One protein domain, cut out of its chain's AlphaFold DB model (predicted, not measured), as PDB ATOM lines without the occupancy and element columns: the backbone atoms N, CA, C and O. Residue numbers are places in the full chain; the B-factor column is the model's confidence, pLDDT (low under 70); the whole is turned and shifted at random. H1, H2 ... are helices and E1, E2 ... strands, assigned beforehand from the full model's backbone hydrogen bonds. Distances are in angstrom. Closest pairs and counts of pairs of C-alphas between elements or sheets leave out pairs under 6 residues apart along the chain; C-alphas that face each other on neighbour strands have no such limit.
ATOM      1  N   ASN A 190      16.880  18.542 151.056       36.94
ATOM      2  CA  ASN A 190      18.018  18.844 150.134       36.94
ATOM      3  C   ASN A 190      19.252  17.970 150.469       36.94
ATOM      4  O   ASN A 190      19.464  17.629 151.623       36.94
ATOM      5  N   ASN A 191      20.090  17.602 149.489       49.06
ATOM      6  CA  ASN A 191      21.134  16.549 149.595       49.06
ATOM      7  C   ASN A 191      22.338  16.827 150.533       49.06
ATOM      8  O   ASN A 191      23.338  16.111 150.510       49.06
ATOM      9  N   LYS A 192      22.210  17.811 151.421       54.41
ATOM     10  CA  LYS A 192      22.819  17.839 152.754       54.41
ATOM     11  C   LYS A 192      21.870  18.661 153.629       54.41
ATOM     12  O   LYS A 192      22.027  19.873 153.750       54.41
ATOM     13  N   LEU A 193      20.815  18.017 154.124       64.88
ATOM     14  CA  LEU A 193      19.696  18.701 154.769       64.88
ATOM     15  C   LEU A 193      20.167  19.205 156.128       64.88
ATOM     16  O   LEU A 193      20.256  18.422 157.064       64.88
ATOM     17  N   GLN A 194      20.508  20.486 156.241       67.75
ATOM     18  CA  GLN A 194      20.757  21.096 157.543       67.75
ATOM     19  C   GLN A 194      19.419  21.512 158.146       67.75
ATOM     20  O   GLN A 194      18.817  22.496 157.722       67.75
ATOM     21  N   LEU A 195      18.950  20.747 159.127       78.75
ATOM     22  CA  LEU A 195      17.727  21.033 159.859       78.75
ATOM     23  C   LEU A 195      18.086  21.794 161.134       78.75
ATOM     24  O   LEU A 195      18.647  21.226 162.069       78.75
ATOM     25  N   LYS A 196      17.755  23.083 161.185       81.38
ATOM     26  CA  LYS A 196      17.816  23.847 162.434       81.38
ATOM     27  C   LYS A 196      16.628  23.459 163.309       81.38
ATOM     28  O   LYS A 196      15.497  23.489 162.836       81.38
ATOM     29  N   HIS A 197      16.875  23.091 164.563       82.12
ATOM     30  CA  HIS A 197      15.822  22.661 165.475       82.12
ATOM     31  C   HIS A 197      15.626  23.667 166.618       82.12
ATOM     32  O   HIS A 197      16.557  23.868 167.411       82.12
ATOM     33  N   PRO A 198      14.417  24.242 166.762       83.19
ATOM     34  CA  PRO A 198      14.145  25.306 167.722       83.19
ATOM     35  C   PRO A 198      14.182  24.840 169.178       83.19
ATOM     36  O   PRO A 198      14.378  25.664 170.061       83.19
ATOM     37  N   CYS A 199      14.021  23.536 169.441       86.56
ATOM     38  CA  CYS A 199      14.072  22.955 170.793       86.56
ATOM     39  C   CYS A 199      15.471  22.513 171.259       86.56
ATOM     40  O   CYS A 199      15.597  21.956 172.347       86.56
ATOM     41  N   LEU A 200      16.510  22.679 170.437       86.19
ATOM     42  CA  LEU A 200      17.866  22.230 170.763       86.19
ATOM     43  C   LEU A 200      18.753  23.427 171.110       86.19
ATOM     44  O   LEU A 200      18.635  24.493 170.509       86.19
ATOM     45  N   ASN A 201      19.652  23.233 172.076       87.06
ATOM     46  CA  ASN A 201      20.566  24.275 172.538       87.06
ATOM     47  C   ASN A 201      21.550  24.702 171.443       87.06
ATOM     48  O   ASN A 201      21.903  23.918 170.560       87.06
ATOM     49  N   ASN A 202      22.044  25.938 171.543       87.44
ATOM     50  CA  ASN A 202      23.076  26.433 170.640       87.44
ATOM     51  C   ASN A 202      24.339  25.557 170.737       87.44
ATOM     52  O   ASN A 202      24.731  25.147 171.828       87.44
ATOM     53  N   GLY A 203      24.958  25.261 169.596       84.06
ATOM     54  CA  GLY A 203      26.126  24.374 169.510       84.06
ATOM     55  C   GLY A 203      25.799  22.883 169.380       84.06
ATOM     56  O   GLY A 203      26.692  22.103 169.057       84.06
ATOM     57  N   TYR A 204      24.536  22.474 169.548       83.94
ATOM     58  CA  TYR A 204      24.121  21.107 169.238       83.94
ATOM     59  C   TYR A 204      24.263  20.837 167.731       83.94
ATOM     60  O   TYR A 204      23.759  21.614 166.917       83.94
ATOM     61  N   ARG A 205      24.945  19.752 167.348       85.81
ATOM     62  CA  ARG A 205      25.121  19.348 165.947       85.81
ATOM     63  C   ARG A 205      25.277  17.836 165.851       85.81
ATOM     64  O   ARG A 205      26.267  17.306 166.335       85.81
ATOM     65  N   ASP A 206      24.353  17.175 165.164       83.50
ATOM     66  CA  ASP A 206      24.395  15.727 164.940       83.50
ATOM     67  C   ASP A 206      23.946  15.357 163.527       83.50
ATOM     68  O   ASP A 206      23.203  16.090 162.876       83.50
ATOM     69  N   LYS A 207      24.393  14.200 163.031       83.56
ATOM     70  CA  LYS A 207      23.995  13.675 161.717       83.56
ATOM     71  C   LYS A 207      23.054  12.489 161.882       83.56
ATOM     72  O   LYS A 207      23.388  11.501 162.525       83.56
ATOM     73  N   TYR A 208      21.911  12.557 161.217       75.44
ATOM     74  CA  TYR A 208      20.869  11.545 161.221       75.44
ATOM     75  C   TYR A 208      20.662  11.000 159.817       75.44
ATOM     76  O   TYR A 208      20.579  11.751 158.853       75.44
ATOM     77  N   THR A 209      20.551   9.680 159.694       73.88
ATOM     78  CA  THR A 209      20.213   9.045 158.416       73.88
ATOM     79  C   THR A 209      18.762   8.597 158.455       73.88
ATOM     80  O   THR A 209      18.405   7.702 159.223       73.88
ATOM     81  N   CYS A 210      17.917   9.196 157.622       68.50
ATOM     82  CA  CYS A 210      16.544   8.744 157.464       68.50
ATOM     83  C   CYS A 210      16.476   7.625 156.418       68.50
ATOM     84  O   CYS A 210      16.532   7.873 155.214       68.50
ATOM     85  N   SER A 211      16.333   6.382 156.879       67.44
ATOM     86  CA  SER A 211      16.223   5.196 156.014       67.44
ATOM     87  C   SER A 211      14.845   5.025 155.364       67.44
ATOM     88  O   SER A 211      14.722   4.318 154.368       67.44
ATOM     89  N   ARG A 212      13.804   5.664 155.920       60.44
ATOM     90  CA  ARG A 212      12.408   5.568 155.450       60.44
ATOM     91  C   ARG A 212      11.900   6.819 154.731       60.44
ATOM     92  O   ARG A 212      10.808   6.784 154.180       60.44
ATOM     93  N   CYS A 213      12.687   7.890 154.700       64.56
ATOM     94  CA  CYS A 213      12.375   9.068 153.903       64.56
ATOM     95  C   CYS A 213      12.670   8.714 152.443       64.56
ATOM     96  O   CYS A 213      13.821   8.740 152.012       64.56
ATOM     97  N   ALA A 214      11.648   8.289 151.697       49.72
ATOM     98  CA  ALA A 214      11.769   8.170 150.252       49.72
ATOM     99  C   ALA A 214      12.077   9.562 149.687       49.72
ATOM    100  O   ALA A 214      11.526  10.549 150.163       49.72
ATOM    101  N   SER A 215      12.959   9.640 148.695       49.81
ATOM    102  CA  SER A 215      13.162  10.842 147.889       49.81
ATOM    103  C   SER A 215      11.815  11.270 147.300       49.81
ATOM    104  O   SER A 215      11.357  10.696 146.311       49.81
ATOM    105  N   GLY A 235      19.520   6.212 151.948       59.78
ATOM    106  CA  GLY A 235      18.845   7.036 152.954       59.78
ATOM    107  C   GLY A 235      19.320   8.490 152.901       59.78
ATOM    108  O   GLY A 235      20.461   8.761 152.527       59.78
ATOM    109  N   ILE A 236      18.448   9.427 153.277       68.06
ATOM    110  CA  ILE A 236      18.781  10.859 153.291       68.06
ATOM    111  C   ILE A 236      19.575  11.161 154.562       68.06
ATOM    112  O   ILE A 236      19.119  10.851 155.664       68.06
ATOM    113  N   VAL A 237      20.749  11.776 154.416       72.06
ATOM    114  CA  VAL A 237      21.546  12.263 155.549       72.06
ATOM    115  C   VAL A 237      21.127  13.698 155.877       72.06
ATOM    116  O   VAL A 237      21.217  14.591 155.034       72.06
ATOM    117  N   VAL A 238      20.678  13.899 157.112       78.25
ATOM    118  CA  VAL A 238      20.199  15.156 157.689       78.25
ATOM    119  C   VAL A 238      21.149  15.573 158.802       78.25
ATOM    120  O   VAL A 238      21.430  14.799 159.709       78.25
ATOM    121  N   GLU A 239      21.658  16.791 158.751       81.94
ATOM    122  CA  GLU A 239      22.461  17.397 159.804       81.94
ATOM    123  C   GLU A 239      21.553  18.262 160.684       81.94
ATOM    124  O   GLU A 239      21.066  19.307 160.262       81.94
ATOM    125  N   LEU A 240      21.290  17.806 161.902       82.06
ATOM    126  CA  LEU A 240      20.474  18.501 162.887       82.06
ATOM    127  C   LEU A 240      21.347  19.502 163.642       82.06
ATOM    128  O   LEU A 240      22.358  19.114 164.221       82.06
ATOM    129  N   ILE A 241      20.964  20.775 163.646       85.50
ATOM    130  CA  ILE A 241      21.700  21.864 164.298       85.50
ATOM    131  C   ILE A 241      20.777  22.543 165.307       85.50
ATOM    132  O   ILE A 241      19.641  22.881 164.982       85.50
ATOM    133  N   GLY A 242      21.244  22.774 166.528       83.44
ATOM    134  CA  GLY A 242      20.470  23.495 167.531       83.44
ATOM    135  C   GLY A 242      20.447  24.996 167.279       83.44
ATOM    136  O   GLY A 242      21.491  25.634 167.152       83.44
ATOM    137  N   ALA A 243      19.239  25.547 167.198       87.44
ATOM    138  CA  ALA A 243      18.979  26.968 167.015       87.44
ATOM    139  C   ALA A 243      17.874  27.375 168.002       87.44
ATOM    140  O   ALA A 243      16.713  27.431 167.608       87.44
ATOM    141  N   PRO A 244      18.196  27.575 169.292       86.50
ATOM    142  CA  PRO A 244      17.198  27.625 170.354       86.50
ATOM    143  C   PRO A 244      16.245  28.808 170.170       86.50
ATOM    144  O   PRO A 244      16.655  29.964 170.251       86.50
ATOM    145  N   GLN A 245      14.969  28.503 169.937       83.38
ATOM    146  CA  GLN A 245      13.851  29.442 169.827       83.38
ATOM    147  C   GLN A 245      12.681  28.861 170.631       83.38
ATOM    148  O   GLN A 245      11.902  28.052 170.131       83.38
ATOM    149  N   TRP A 246      12.575  29.206 171.919       84.62
ATOM    150  CA  TRP A 246      11.655  28.518 172.844       84.62
ATOM    151  C   TRP A 246      10.172  28.697 172.526       84.62
ATOM    152  O   TRP A 246       9.409  27.750 172.710       84.62
ATOM    153  N   GLU A 247       9.755  29.841 171.988       84.50
ATOM    154  CA  GLU A 247       8.359  30.014 171.566       84.50
ATOM    155  C   GLU A 247       8.028  29.219 170.295       84.50
ATOM    156  O   GLU A 247       6.959  28.615 170.203       84.50
ATOM    157  N   GLU A 248       8.967  29.112 169.352       77.69
ATOM    158  CA  GLU A 248       8.816  28.258 168.168       77.69
ATOM    159  C   GLU A 248       8.877  26.768 168.535       77.69
ATOM    160  O   GLU A 248       8.120  25.949 168.022       77.69
ATOM    161  N   CYS A 249       9.710  26.396 169.508       81.31
ATOM    162  CA  CYS A 249       9.700  25.055 170.079       81.31
ATOM    163  C   CYS A 249       8.346  24.735 170.731       81.31
ATOM    164  O   CYS A 249       7.793  23.649 170.543       81.31
ATOM    165  N   ARG A 250       7.780  25.687 171.480       79.75
ATOM    166  CA  ARG A 250       6.467  25.546 172.115       79.75
ATOM    167  C   ARG A 250       5.356  25.397 171.081       79.75
ATOM    168  O   ARG A 250       4.465  24.567 171.275       79.75
ATOM    169  N   SER A 251       5.389  26.171 169.997       72.44
ATOM    170  CA  SER A 251       4.413  26.055 168.908       72.44
ATOM    171  C   SER A 251       4.564  24.726 168.159       72.44
ATOM    172  O   SER A 251       3.561  24.052 167.925       72.44
ATOM    173  N   LEU A 252       5.795  24.281 167.896       72.81
ATOM    174  CA  LEU A 252       6.099  22.986 167.287       72.81
ATOM    175  C   LEU A 252       5.613  21.814 168.154       72.81
ATOM    176  O   LEU A 252       4.993  20.872 167.652       72.81
ATOM    177  N   ALA A 253       5.828  21.880 169.469       73.44
ATOM    178  CA  ALA A 253       5.329  20.885 170.415       73.44
ATOM    179  C   ALA A 253       3.791  20.851 170.448       73.44
ATOM    180  O   ALA A 253       3.198  19.773 170.401       73.44
ATOM    181  N   ARG A 254       3.128  22.017 170.457       65.94
ATOM    182  CA  ARG A 254       1.658  22.121 170.364       65.94
ATOM    183  C   ARG A 254       1.125  21.530 169.064       65.94
ATOM    184  O   ARG A 254       0.180  20.749 169.099       65.94
ATOM    185  N   LEU A 255       1.753  21.847 167.933       65.75
ATOM    186  CA  LEU A 255       1.400  21.290 166.628       65.75
ATOM    187  C   LEU A 255       1.518  19.760 166.629       65.75
ATOM    188  O   LEU A 255       0.638  19.075 166.113       65.75
ATOM    189  N   THR A 256       2.571  19.229 167.249       62.28
ATOM    190  CA  THR A 256       2.798  17.783 167.390       62.28
ATOM    191  C   THR A 256       1.678  17.123 168.196       62.28
ATOM    192  O   THR A 256       1.123  16.114 167.769       62.28
ATOM    193  N   VAL A 257       1.287  17.719 169.326       64.19
ATOM    194  CA  VAL A 257       0.170  17.229 170.150       64.19
ATOM    195  C   VAL A 257      -1.159  17.314 169.395       64.19
ATOM    196  O   VAL A 257      -1.926  16.356 169.404       64.19
ATOM    197  N   ASN A 258      -1.422  18.395 168.666       55.09
ATOM    198  CA  ASN A 258      -2.670  18.533 167.915       55.09
ATOM    199  C   ASN A 258      -2.761  17.519 166.764       55.09
ATOM    200  O   ASN A 258      -3.796  16.887 166.582       55.09
ATOM    201  N   ARG A 259      -1.662  17.293 166.030       49.56
ATOM    202  CA  ARG A 259      -1.594  16.287 164.952       49.56
ATOM    203  C   ARG A 259      -1.656  14.851 165.469       49.56
ATOM    204  O   ARG A 259      -2.117  13.962 164.764       49.56
ATOM    205  N   SER A 260      -1.218  14.617 166.705       46.47
ATOM    206  CA  SER A 260      -1.324  13.307 167.350       46.47
ATOM    207  C   SER A 260      -2.732  12.886 167.733       46.47
ATOM    208  O   SER A 260      -2.970  11.701 167.957       46.47
ATOM    209  N   ALA A 261      -3.634  13.860 167.859       47.88
ATOM    210  CA  ALA A 261      -4.959  13.671 168.424       47.88
ATOM    211  C   ALA A 261      -6.010  13.219 167.394       47.88
ATOM    212  O   ALA A 261      -7.161  13.015 167.765       47.88
TER     213      ALA A 261
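AT A GLANCE: This is residues 190 to 215 and 235 to 261 of the 391 residues of an uncharacterized protein of Ensete ventricosum (UniProt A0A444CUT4). A small, twisted sheet of three strands, E1, E3 and E2, makes one arm of an open bracket, and a single helix, H1, runs off from beyond the end of E3 as the other arm, its far part sticking out free at residues 254 to 260. The printed part has 53 residues, with three named strands and one named helix in the order E1, E2, E3, H1. The sheet is mixed, with order E1, E3, E2, and the class is mixed, helices and strands. The whole is loose, with a radius of gyration of the C-alphas of 12.7 A, and flat, spanning 31 by 29 by 14 A.

IN THESE COORDINATES: E1, residues 193 to 197, begins at C-alpha 193 (19.696, 18.701, 154.769) and is 12.1 A long. E2, residues 205 to 210, is 16.1 A long. E3, residues 236 to 242, is 19.1 A long. H1, residues 246 to 260, is 20.7 A long and ends at C-alpha 260 (-1.324, 13.307, 167.350).

HOW THE PARTS SIT: E1 and E2 are the edge strands and E3 is the inner strand. E1 and E3 are parallel, at 32 degrees, with N 195 and O 239 2.8 A apart, within hydrogen-bond range. E3 and E2 are antiparallel, at 152 degrees, with N 208 and O 238 2.7 A apart, within hydrogen-bond range. The sheet is only just strongly twisted, its C-alphas lying up to 4.4 A off the best plane. H1 is not on the sheet, with 3 pairs of C-alphas within 10 A. E1 and H1 are only just apart, at 8.0 A, and E2 and H1 are apart. In H1 every O i to N i+4 pair is within hydrogen-bond range.

THE WHOLE: The two C-alphas farthest apart, those of Gly 203 and Ala 261, are 32.9 A apart. Residues 216 to 234 are not printed, and C-alphas 215 and 235 are 8.5 A apart across the cut. The link E1 to E2 is short and E3 to H1 is tight. Mean pLDDT of the printed part is 72.2, and residues 190 to 194, 210 to 215, 235 to 236 and 254 to 261 are under 70.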